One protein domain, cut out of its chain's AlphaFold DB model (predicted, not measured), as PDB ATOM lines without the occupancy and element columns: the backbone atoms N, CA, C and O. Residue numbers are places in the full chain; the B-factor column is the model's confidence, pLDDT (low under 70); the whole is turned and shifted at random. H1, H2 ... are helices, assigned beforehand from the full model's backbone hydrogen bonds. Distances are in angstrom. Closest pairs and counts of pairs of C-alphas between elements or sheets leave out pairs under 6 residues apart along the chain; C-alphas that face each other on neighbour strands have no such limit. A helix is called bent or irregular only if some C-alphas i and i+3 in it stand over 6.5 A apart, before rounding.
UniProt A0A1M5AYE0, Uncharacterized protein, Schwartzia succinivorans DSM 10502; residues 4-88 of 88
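This is residues 4 to 88 of the 88 residues of an uncharacterized protein of Schwartzia succinivorans DSM 10502 (UniProt A0A1M5AYE0). Two long helices, H1 and H4, run side by side in opposite ways, and H1 turns sharply at a kink near residue 30. Between them in the chain, a loop with two short helices reaches out near the end where H1 stops and H4 starts: H3 packs crosswise on H1, while residues 42 to 52, of which 43 to 48 belong to H2, stick out. The printed part has 85 residues with four named helices, H1 to H4 in chain order, and no named strand; the class is all helix. The whole is loose, with a radius of gyration of the C-alphas of 14.8 A and spans of 43 by 31 by 18 A.

H1, residues 4 to 36, begins at C-alpha 4 (351.325, 159.719, 319.026) and is 40.5 A long. It has a kink of 94 degrees near residue 30 and is irregular: C-alphas 27 and 30 are 9.4 A apart. H2, residues 43 to 48, is only just irregular, with C-alphas 44 and 47 6.51 A apart. H3 is residues 52 to 57. H4, residues 65 to 87, is 31.7 A long and ends at C-alpha 87 (339.681, 148.088, 318.495).

H1 and H4 touch at a shallow tilt of 12 degrees, opposite ways; their closest C-alphas, of Trp 36 and Gly 67, are 4.7 A apart. H1, with residues 21 to 30 alone, touches H3, about perpendicular at 87 degrees; the closest C-alphas, of Thr 25 and Trp 57, are 6.6 A apart. H2 touches no helix. Residues 37 to 38 pair antiparallel with residues 61 to 62. In H3 and H4 every O i to N i+4 pair is within hydrogen-bond range; in H1 26 of 29 are, in H2 0 of 2, beside 2 of 3 O i to N i+3 pairs.

The C-alphas farthest apart, of Trp 43 and Val 88, are 45.4 A apart. The printed part has no cut, and no link is long. Mean pLDDT of the printed part is 79.0; residues 39 to 57, 59 and 88 are under 70.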
ATOM      1  N   GLN A   4     350.737 160.052 320.324       90.31
ATOM      2  CA  GLN A   4     351.325 159.719 319.026       90.31
ATOM      3  C   GLN A   4     350.625 158.525 318.360       90.31
ATOM      4  O   GLN A   4     350.344 158.568 317.164       90.31
ATOM      5  N   GLU A   5     350.288 157.482 319.122       87.88
ATOM      6  CA  GLU A   5     349.538 156.325 318.612       87.88
ATOM      7  C   GLU A   5     348.132 156.720 318.154       87.88
ATOM      8  O   GLU A   5     347.682 156.275 317.097       87.88
ATOM      9  N   VAL A   6     347.454 157.587 318.916       88.50
ATOM     10  CA  VAL A   6     346.138 158.125 318.540       88.50
ATOM     11  C   VAL A   6     346.240 158.913 317.234       88.50
ATOM     12  O   VAL A   6     345.447 158.690 316.318       88.50
ATOM     13  N   ALA A   7     347.236 159.797 317.112       90.81
ATOM     14  CA  ALA A   7     347.442 160.598 315.909       90.81
ATOM     15  C   ALA A   7     347.687 159.726 314.666       90.81
ATOM     16  O   ALA A   7     347.081 159.960 313.619       90.81
ATOM     17  N   ILE A   8     348.518 158.684 314.783       91.31
ATOM     18  CA  ILE A   8     348.789 157.751 313.680       91.31
ATOM     19  C   ILE A   8     347.521 156.985 313.294       91.31
ATOM     20  O   ILE A   8     347.203 156.915 312.108       91.31
ATOM     21  N   ARG A   9     346.754 156.473 314.267       90.00
ATOM     22  CA  ARG A   9     345.483 155.772 314.006       90.00
ATOM     23  C   ARG A   9     344.479 156.666 313.272       90.00
ATOM     24  O   ARG A   9     343.869 156.216 312.308       90.00
ATOM     25  N   ILE A  10     344.361 157.940 313.658       90.69
ATOM     26  CA  ILE A  10     343.492 158.912 312.970       90.69
ATOM     27  C   ILE A  10     343.949 159.139 311.524       90.69
ATOM     28  O   ILE A  10     343.121 159.138 310.613       90.69
ATOM     29  N   ILE A  11     345.254 159.314 311.292       92.75
ATOM     30  CA  ILE A  11     345.796 159.511 309.939       92.75
ATOM     31  C   ILE A  11     345.568 158.260 309.082       92.75
ATOM     32  O   ILE A  11     345.144 158.379 307.933       92.75
ATOM     33  N   CYS A  12     345.798 157.068 309.637       90.75
ATOM     34  CA  CYS A  12     345.528 155.802 308.963       90.75
ATOM     35  C   CYS A  12     344.046 155.659 308.607       90.75
ATOM     36  O   CYS A  12     343.759 155.351 307.455       90.75
ATOM     37  N   ALA A  13     343.137 155.960 309.540       90.69
ATOM     38  CA  ALA A  13     341.694 155.907 309.309       90.69
ATOM     39  C   ALA A  13     341.250 156.882 308.207       90.69
ATOM     40  O   ALA A  13     340.456 156.568 307.320       90.69
ATOM     41  N   PHE A  14     341.813 158.092 308.218       90.31
ATOM     42  CA  PHE A  14     341.530 159.085 307.190       90.31
ATOM     43  C   PHE A  14     342.019 158.630 305.808       90.31
ATOM     44  O   PHE A  14     341.261 158.665 304.837       90.31
ATOM     45  N   LEU A  15     343.270 158.172 305.703       91.94
ATOM     46  CA  LEU A  15     343.835 157.704 304.436       91.94
ATOM     47  C   LEU A  15     343.144 156.429 303.931       91.94
ATOM     48  O   LEU A  15     342.885 156.318 302.731       91.94
ATOM     49  N   GLY A  16     342.799 155.502 304.824       91.00
ATOM     50  CA  GLY A  16     342.069 154.283 304.493       91.00
ATOM     51  C   GLY A  16     340.671 154.582 303.958       91.00
ATOM     52  O   GLY A  16     340.311 154.088 302.885       91.00
ATOM     53  N   ALA A  17     339.931 155.493 304.597       88.25
ATOM     54  CA  ALA A  17     338.649 155.975 304.086       88.25
ATOM     55  C   ALA A  17     338.770 156.601 302.681       88.25
ATOM     56  O   ALA A  17     337.959 156.296 301.799       88.25
ATOM     57  N   LEU A  18     339.804 157.414 302.423       88.75
ATOM     58  CA  LEU A  18     340.056 157.963 301.083       88.75
ATOM     59  C   LEU A  18     340.346 156.862 300.052       88.75
ATOM     60  O   LEU A  18     339.830 156.909 298.932       88.75
ATOM     61  N   CYS A  19     341.139 155.853 300.419       89.81
ATOM     62  CA  CYS A  19     341.409 154.703 299.559       89.81
ATOM     63  C   CYS A  19     340.130 153.925 299.234       89.81
ATOM     64  O   CYS A  19     339.909 153.607 298.064       89.81
ATOM     65  N   ILE A  20     339.270 153.677 300.227       89.88
ATOM     66  CA  ILE A  20     337.976 153.006 300.046       89.88
ATOM     67  C   ILE A  20     337.116 153.798 299.056       89.88
ATOM     68  O   ILE A  20     336.710 153.257 298.027       89.88
ATOM     69  N   ILE A  21     336.913 155.097 299.294       87.62
ATOM     70  CA  ILE A  21     336.124 155.969 298.406       87.62
ATOM     71  C   ILE A  21     336.683 155.949 296.974       87.62
ATOM     72  O   ILE A  21     335.924 155.844 296.003       87.62
ATOM     73  N   ASN A  22     338.008 155.995 296.817       87.19
ATOM     74  CA  ASN A  22     338.655 155.937 295.509       87.19
ATOM     75  C   ASN A  22     338.438 154.584 294.802       87.19
ATOM     76  O   ASN A  22     338.187 154.563 293.597       87.19
ATOM     77  N   MET A  23     338.488 153.461 295.529       88.38
ATOM     78  CA  MET A  23     338.193 152.138 294.963       88.38
ATOM     79  C   MET A  23     336.750 152.056 294.464       88.38
ATOM     80  O   MET A  23     336.535 151.695 293.307       88.38
ATOM     81  N   PHE A  24     335.770 152.466 295.277       88.19
ATOM     82  CA  PHE A  24     334.362 152.487 294.861       88.19
ATOM     83  C   PHE A  24     334.145 153.367 293.630       88.19
ATOM     84  O   PHE A  24     333.465 152.964 292.689       88.19
ATOM     85  N   THR A  25     334.805 154.524 293.584       84.38
ATOM     86  CA  THR A  25     334.735 155.441 292.438       84.38
ATOM     87  C   THR A  25     335.223 154.792 291.151       84.38
ATOM     88  O   THR A  25     334.554 154.893 290.120       84.38
ATOM     89  N   LYS A  26     336.341 154.062 291.213       84.50
ATOM     90  CA  LYS A  26     336.871 153.328 290.060       84.50
ATOM     91  C   LYS A  26     335.981 152.156 289.640       84.50
ATOM     92  O   LYS A  26     335.838 151.915 288.449       84.50
ATOM     93  N   VAL A  27     335.375 151.447 290.596       86.62
ATOM     94  CA  VAL A  27     334.521 150.273 290.326       86.62
ATOM     95  C   VAL A  27     333.172 150.664 289.714       86.62
ATOM     96  O   VAL A  27     332.672 149.981 288.819       86.62
ATOM     97  N   ILE A  28     332.565 151.751 290.192       85.50
ATOM     98  CA  ILE A  28     331.258 152.220 289.710       85.50
ATOM     99  C   ILE A  28     331.412 152.888 288.341       85.50
ATOM    100  O   ILE A  28     330.613 152.638 287.437       85.50
ATOM    101  N   GLY A  29     332.442 153.722 288.185       81.38
ATOM    102  CA  GLY A  29     332.637 154.544 286.997       81.38
ATOM    103  C   GLY A  29     331.654 155.727 286.905       81.38
ATOM    104  O   GLY A  29     330.642 155.783 287.612       81.38
ATOM    105  N   PRO A  30     331.936 156.710 286.035       79.12
ATOM    106  CA  PRO A  30     331.178 157.961 285.973       79.12
ATOM    107  C   PRO A  30     329.731 157.773 285.487       79.12
ATOM    108  O   PRO A  30     328.829 158.446 285.985       79.12
ATOM    109  N   GLU A  31     329.492 156.838 284.565       79.88
ATOM    110  CA  GLU A  31     328.169 156.590 283.973       79.88
ATOM    111  C   GLU A  31     327.176 156.041 285.001       79.88
ATOM    112  O   GLU A  31     326.106 156.613 285.221       79.88
ATOM    113  N   ARG A  32     327.560 154.971 285.710       80.06
ATOM    114  CA  ARG A  32     326.711 154.369 286.749       80.06
ATOM    115  C   ARG A  32     326.548 155.310 287.933       80.06
ATOM    116  O   ARG A  32     325.468 155.383 288.510       80.06
ATOM    117  N   LYS A  33     327.580 156.097 288.264       77.69
ATOM    118  CA  LYS A  33     327.492 157.108 289.324       77.69
ATOM    119  C   LYS A  33     326.400 158.138 289.026       77.69
ATOM    120  O   LYS A  33     325.621 158.445 289.923       77.69
ATOM    121  N   GLN A  34     326.302 158.637 287.792       79.94
ATOM    122  CA  GLN A  34     325.249 159.587 287.400       79.94
ATOM    123  C   GLN A  34     323.851 158.958 287.367       79.94
ATOM    124  O   GLN A  34     322.866 159.627 287.676       79.94
ATOM    125  N   GLN A  35     323.752 157.675 287.015       81.81
ATOM    126  CA  GLN A  35     322.481 156.946 287.028       81.81
ATOM    127  C   GLN A  35     322.000 156.650 288.454       81.81
ATOM    128  O   GLN A  35     320.803 156.710 288.740       81.81
ATOM    129  N   TRP A  36     322.926 156.321 289.357       82.62
ATOM    130  CA  TRP A  36     322.608 155.851 290.703       82.62
ATOM    131  C   TRP A  36     322.541 156.956 291.749       82.62
ATOM    132  O   TRP A  36     321.793 156.807 292.719       82.62
ATOM    133  N   PHE A  37     323.275 158.051 291.554       80.62
ATOM    134  CA  PHE A  37     323.360 159.170 292.484       80.62
ATOM    135  C   PHE A  37     322.987 160.479 291.794       80.62
ATOM    136  O   PHE A  37     323.464 160.797 290.706       80.62
ATOM    137  N   THR A  38     322.172 161.285 292.468       72.31
ATOM    138  CA  THR A  38     321.840 162.635 292.014       72.31
ATOM    139  C   THR A  38     323.045 163.540 292.238       72.31
ATOM    140  O   THR A  38     323.225 164.110 293.314       72.31
ATOM    141  N   VAL A  39     323.900 163.664 291.226       66.12
ATOM    142  CA  VAL A  39     325.005 164.626 291.239       66.12
ATOM    143  C   VAL A  39     324.404 166.033 291.267       66.12
ATOM    144  O   VAL A  39     323.591 166.376 290.413       66.12
ATOM    145  N   ARG A  40     324.783 166.866 292.247       59.09
ATOM    146  CA  ARG A  40     324.385 168.282 292.272       59.09
ATOM    147  C   ARG A  40     325.064 169.019 291.114       59.09
ATOM    148  O   ARG A  40     326.156 169.559 291.260       59.09
ATOM    149  N   SER A  41     324.421 169.040 289.953       54.75
ATOM    150  CA  SER A  41     324.825 169.853 288.809       54.75
ATOM    151  C   SER A  41     324.131 171.213 288.892       54.75
ATOM    152  O   SER A  41     323.034 171.396 288.374       54.75
ATOM    153  N   GLY A  42     324.752 172.160 289.592       49.84
ATOM    154  CA  GLY A  42     324.280 173.542 289.663       49.84
ATOM    155  C   GLY A  42     325.402 174.528 289.355       49.84
ATOM    156  O   GLY A  42     326.555 174.288 289.716       49.84
ATOM    157  N   TRP A  43     325.051 175.654 288.730       40.28
ATOM    158  CA  TRP A  43     325.964 176.766 288.420       40.28
ATOM    159  C   TRP A  43     326.685 177.295 289.682       40.28
ATOM    160  O   TRP A  43     327.869 177.611 289.645       40.28
ATOM    161  N   PHE A  44     326.013 177.233 290.840       47.59
ATOM    162  CA  PHE A  44     326.546 177.580 292.169       47.59
ATOM    163  C   PHE A  44     327.667 176.665 292.696       47.59
ATOM    164  O   PHE A  44     328.354 177.019 293.653       47.59
ATOM    165  N   VAL A  45     327.873 175.485 292.102       53.56
ATOM    166  CA  VAL A  45     328.926 174.556 292.538       53.56
ATOM    167  C   VAL A  45     330.281 174.918 291.903       53.56
ATOM    168  O   VAL A  45     331.309 174.582 292.478       53.56
ATOM    169  N   PHE A  46     330.305 175.704 290.807       47.75
ATOM    170  CA  PHE A  46     331.523 176.209 290.136       47.75
ATOM    171  C   PHE A  46     332.554 176.816 291.096       47.75
ATOM    172  O   PHE A  46     333.733 176.483 291.028       47.75
ATOM    173  N   LEU A  47     332.098 177.626 292.053       51.75
ATOM    174  CA  LEU A  47     332.960 178.302 293.027       51.75
ATOM    175  C   LEU A  47     333.390 177.407 294.209       51.75
ATOM    176  O   LEU A  47     334.330 177.751 294.920       51.75
ATOM    177  N   ASN A  48     332.750 176.246 294.397       52.94
ATOM    178  CA  ASN A  48     333.116 175.234 295.400       52.94
ATOM    179  C   ASN A  48     333.897 174.042 294.798       52.94
ATOM    180  O   ASN A  48     334.344 173.161 295.533       52.94
ATOM    181  N   TYR A  49     334.092 173.998 293.475       54.81
ATOM    182  CA  TYR A  49     334.876 172.961 292.802       54.81
ATOM    183  C   TYR A  49     336.372 173.290 292.852       54.81
ATOM    184  O   TYR A  49     336.897 174.023 292.016       54.81
ATOM    185  N   ARG A  50     337.102 172.681 293.788       50.97
ATOM    186  CA  ARG A  50     338.568 172.595 293.716       50.97
ATOM    187  C   ARG A  50     338.971 171.216 293.171       50.97
ATOM    188  O   ARG A  50     339.096 170.259 293.929       50.97
ATOM    189  N   GLY A  51     339.144 171.126 291.848       53.84
ATOM    190  CA  GLY A  51     339.799 170.004 291.149       53.84
ATOM    191  C   GLY A  51     338.907 168.836 290.686       53.84
ATOM    192  O   GLY A  51     337.840 168.578 291.239       53.84
ATOM    193  N   SER A  52     339.377 168.106 289.662       56.72
ATOM    194  CA  SER A  52     338.687 166.936 289.069       56.72
ATOM    195  C   SER A  52     338.487 165.793 290.068       56.72
ATOM    196  O   SER A  52     337.447 165.146 290.060       56.72
ATOM    197  N   LEU A  53     339.448 165.589 290.973       57.22
ATOM    198  CA  LEU A  53     339.423 164.510 291.969       57.22
ATOM    199  C   LEU A  53     338.219 164.620 292.913       57.22
ATOM    200  O   LEU A  53     337.524 163.640 293.171       57.22
ATOM    201  N   THR A  54     337.911 165.834 293.362       57.56
ATOM    202  CA  THR A  54     336.791 166.092 294.271       57.56
ATOM    203  C   THR A  54     335.442 165.825 293.594       57.56
ATOM    204  O   THR A  54     334.505 165.373 294.246       57.56
ATOM    205  N   LYS A  55     335.334 166.037 292.273       63.88
ATOM    206  CA  LYS A  55     334.108 165.771 291.496       63.88
ATOM    207  C   LYS A  55     333.789 164.276 291.428       63.88
ATOM    208  O   LYS A  55     332.625 163.875 291.537       63.88
ATOM    209  N   ASP A  56     334.822 163.453 291.295       65.81
ATOM    210  CA  ASP A  56     334.674 162.004 291.207       65.81
ATOM    211  C   ASP A  56     334.415 161.372 292.578       65.81
ATOM    212  O   ASP A  56     333.683 160.387 292.663       65.81
ATOM    213  N   TRP A  57     334.880 161.992 293.663       67.25
ATOM    214  CA  TRP A  57     334.672 161.490 295.028       67.25
ATOM    215  C   TRP A  57     333.385 161.991 295.695       67.25
ATOM    216  O   TRP A  57     332.903 161.365 296.635       67.25
ATOM    217  N   LEU A  58     332.779 163.080 295.205       71.94
ATOM    218  CA  LEU A  58     331.516 163.576 295.755       71.94
ATOM    219  C   LEU A  58     330.340 162.725 295.255       71.94
ATOM    220  O   LEU A  58     329.904 162.854 294.107       71.94
ATOM    221  N   TYR A  59     329.832 161.835 296.102       68.81
ATOM    222  CA  TYR A  59     328.581 161.121 295.853       68.81
ATOM    223  C   TYR A  59     327.407 161.998 296.291       68.81
ATOM    224  O   TYR A  59     327.404 162.557 297.384       68.81
ATOM    225  N   GLY A  60     326.429 162.171 295.403       71.38
ATOM    226  CA  GLY A  60     325.185 162.860 295.732       71.38
ATOM    227  C   GLY A  60     324.205 161.955 296.478       71.38
ATOM    228  O   GLY A  60     324.560 160.868 296.927       71.38
ATOM    229  N   THR A  61     322.944 162.370 296.579       73.88
ATOM    230  CA  THR A  61     321.901 161.538 297.197       73.88
ATOM    231  C   THR A  61     321.626 160.309 296.321       73.88
ATOM    232  O   THR A  61     321.439 160.478 295.108       73.88
ATOM    233  N   PRO A  62     321.588 159.084 296.872       81.19
ATOM    234  CA  PRO A  62     321.255 157.899 296.091       81.19
ATOM    235  C   PRO A  62     319.816 157.999 295.571       81.19
ATOM    236  O   PRO A  62     318.893 158.319 296.316       81.19
ATOM    237  N   LYS A  63     319.633 157.739 294.276       81.81
ATOM    238  CA  LYS A  63     318.338 157.772 293.577       81.81
ATOM    239  C   LYS A  63     317.779 156.369 293.321       81.81
ATOM    240  O   LYS A  63     316.580 156.205 293.137       81.81
ATOM    241  N   THR A  64     318.648 155.360 293.298       85.94
ATOM    242  CA  THR A  64     318.304 153.965 292.981       85.94
ATOM    243  C   THR A  64     318.641 153.037 294.144       85.94
ATOM    244  O   THR A  64     319.529 153.338 294.939       85.94
ATOM    245  N   ILE A  65     317.987 151.871 294.209       84.94
ATOM    246  CA  ILE A  65     318.287 150.827 295.210       84.94
ATOM    247  C   ILE A  65     319.749 150.364 295.097       84.94
ATOM    248  O   ILE A  65     320.403 150.139 296.108       84.94
ATOM    249  N   GLN A  66     320.293 150.301 293.876       84.25
ATOM    250  CA  GLN A  66     321.706 149.994 293.629       84.25
ATOM    251  C   GLN A  66     322.624 151.057 294.247       84.25
ATOM    252  O   GLN A  66     323.575 150.715 294.943       84.25
ATOM    253  N   GLY A  67     322.294 152.342 294.073       82.56
ATOM    254  CA  GLY A  67     323.008 153.450 294.711       82.56
ATOM    255  C   GLY A  67     322.936 153.413 296.239       82.56
ATOM    256  O   GLY A  67     323.944 153.654 296.899       82.56
ATOM    257  N   VAL A  68     321.781 153.053 296.811       85.62
ATOM    258  CA  VAL A  68     321.639 152.843 298.264       85.62
ATOM    259  C   VAL A  68     322.512 151.676 298.727       85.62
ATOM    260  O   VAL A  68     323.244 151.822 299.701       85.62
ATOM    261  N   GLY A  69     322.495 150.550 298.009       87.31
ATOM    262  CA  GLY A  69     323.330 149.389 298.318       87.31
ATOM    263  C   GLY A  69     324.822 149.721 298.298       87.31
ATOM    264  O   GLY A  69     325.537 149.390 299.237       87.31
ATOM    265  N   VAL A  70     325.281 150.452 297.279       87.38
ATOM    266  CA  VAL A  70     326.667 150.929 297.191       87.38
ATOM    267  C   VAL A  70     327.013 151.882 298.336       87.38
ATOM    268  O   VAL A  70     328.079 151.745 298.930       87.38
ATOM    269  N   ALA A  71     326.133 152.828 298.670       86.81
ATOM    270  CA  ALA A  71     326.369 153.766 299.764       86.81
ATOM    271  C   ALA A  71     326.471 153.052 301.121       86.81
ATOM    272  O   ALA A  71     327.372 153.347 301.903       86.81
ATOM    273  N   LEU A  72     325.587 152.081 301.374       89.38
ATOM    274  CA  LEU A  72     325.619 151.262 302.584       89.38
ATOM    275  C   LEU A  72     326.874 150.395 302.651       89.38
ATOM    276  O   LEU A  72     327.494 150.314 303.705       89.38
ATOM    277  N   LEU A  73     327.279 149.785 301.535       91.88
ATOM    278  CA  LEU A  73     328.471 148.944 301.486       91.88
ATOM    279  C   LEU A  73     329.744 149.779 301.683       91.88
ATOM    280  O   LEU A  73     330.609 149.398 302.464       91.88
ATOM    281  N   MET A  74     329.819 150.962 301.069       90.12
ATOM    282  CA  MET A  74     330.916 151.908 301.285       90.12
ATOM    283  C   MET A  74     330.979 152.373 302.748       90.12
ATOM    284  O   MET A  74     332.057 152.375 303.339       90.12
ATOM    285  N   ALA A  75     329.835 152.707 303.356       88.44
ATOM    286  CA  ALA A  75     329.766 153.072 304.770       88.44
ATOM    287  C   ALA A  75     330.177 151.909 305.688       88.44
ATOM    288  O   ALA A  75     330.919 152.121 306.643       88.44
ATOM    289  N   ALA A  76     329.754 150.680 305.375       92.62
ATOM    290  CA  ALA A  76     330.145 149.485 306.114       92.62
ATOM    291  C   ALA A  76     331.654 149.223 306.020       92.62
ATOM    292  O   ALA A  76     332.275 148.924 307.033       92.62
ATOM    293  N   CYS A  77     332.268 149.391 304.843       92.56
ATOM    294  CA  CYS A  77     333.717 149.257 304.681       92.56
ATOM    295  C   CYS A  77     334.490 150.286 305.513       92.56
ATOM    296  O   CYS A  77     335.464 149.916 306.160       92.56
ATOM    297  N   ILE A  78     334.049 151.547 305.528       91.06
ATOM    298  CA  ILE A  78     334.680 152.598 306.341       91.06
ATOM    299  C   ILE A  78     334.500 152.296 307.836       91.06
ATOM    300  O   ILE A  78     335.452 152.380 308.603       91.06
ATOM    301  N   ALA A  79     333.306 151.872 308.255       90.31
ATOM    302  CA  ALA A  79     333.050 151.498 309.643       90.31
ATOM    303  C   ALA A  79     333.900 150.297 310.092       90.31
ATOM    304  O   ALA A  79     334.451 150.318 311.190       90.31
ATOM    305  N   LEU A  80     334.033 149.270 309.245       92.81
ATOM    306  CA  LEU A  80     334.882 148.105 309.508       92.81
ATOM    307  C   LEU A  80     336.361 148.487 309.581       92.81
ATOM    308  O   LEU A  80     337.066 148.017 310.467       92.81
ATOM    309  N   GLU A  81     336.829 149.346 308.682       92.44
ATOM    310  CA  GLU A  81     338.204 149.842 308.687       92.44
ATOM    311  C   GLU A  81     338.518 150.622 309.970       92.44
ATOM    312  O   GLU A  81     339.503 150.326 310.648       92.44
ATOM    313  N   THR A  82     337.622 151.519 310.380       89.38
ATOM    314  CA  THR A  82     337.762 152.257 311.639       89.38
ATOM    315  C   THR A  82     337.713 151.306 312.839       89.38
ATOM    316  O   THR A  82     338.509 151.438 313.767       89.38
ATOM    317  N   TRP A  83     336.828 150.305 312.822       91.25
ATOM    318  CA  TRP A  83     336.763 149.279 313.865       91.25
ATOM    319  C   TRP A  83     338.091 148.522 313.992       91.25
ATOM    320  O   TRP A  83     338.623 148.419 315.094       91.25
ATOM    321  N   VAL A  84     338.683 148.083 312.876       90.38
ATOM    322  CA  VAL A  84     339.993 147.411 312.873       90.38
ATOM    323  C   VAL A  84     341.093 148.324 313.417       90.38
ATOM    324  O   VAL A  84     341.913 147.877 314.204       90.38
ATOM    325  N   ILE A  85     341.114 149.606 313.052       88.62
ATOM    326  CA  ILE A  85     342.191 150.522 313.464       88.62
ATOM    327  C   ILE A  85     342.113 150.907 314.949       88.62
ATOM    328  O   ILE A  85     343.141 151.196 315.563       88.62
ATOM    329  N   PHE A  86     340.915 150.960 315.536       84.88
ATOM    330  CA  PHE A  86     340.721 151.452 316.906       84.88
ATOM    331  C   PHE A  86     340.482 150.359 317.950       84.88
ATOM    332  O   PHE A  86     340.782 150.598 319.120       84.88
ATOM    333  N   LEU A  87     339.957 149.192 317.565       81.75
ATOM    334  CA  LEU A  87     339.681 148.088 318.495       81.75
ATOM    335  C   LEU A  87     340.684 146.937 318.416       81.75
ATOM    336  O   LEU A  87     340.780 146.185 319.387       81.75
ATOM    337  N   VAL A  88     341.431 146.816 317.317       68.38
ATOM    338  CA  VAL A  88     342.621 145.951 317.232       68.38
ATOM    339  C   VAL A  88     343.866 146.762 317.619       68.38
ATOM    340  O   VAL A  88     344.779 146.155 318.213       68.38
TER     341      VAL A  88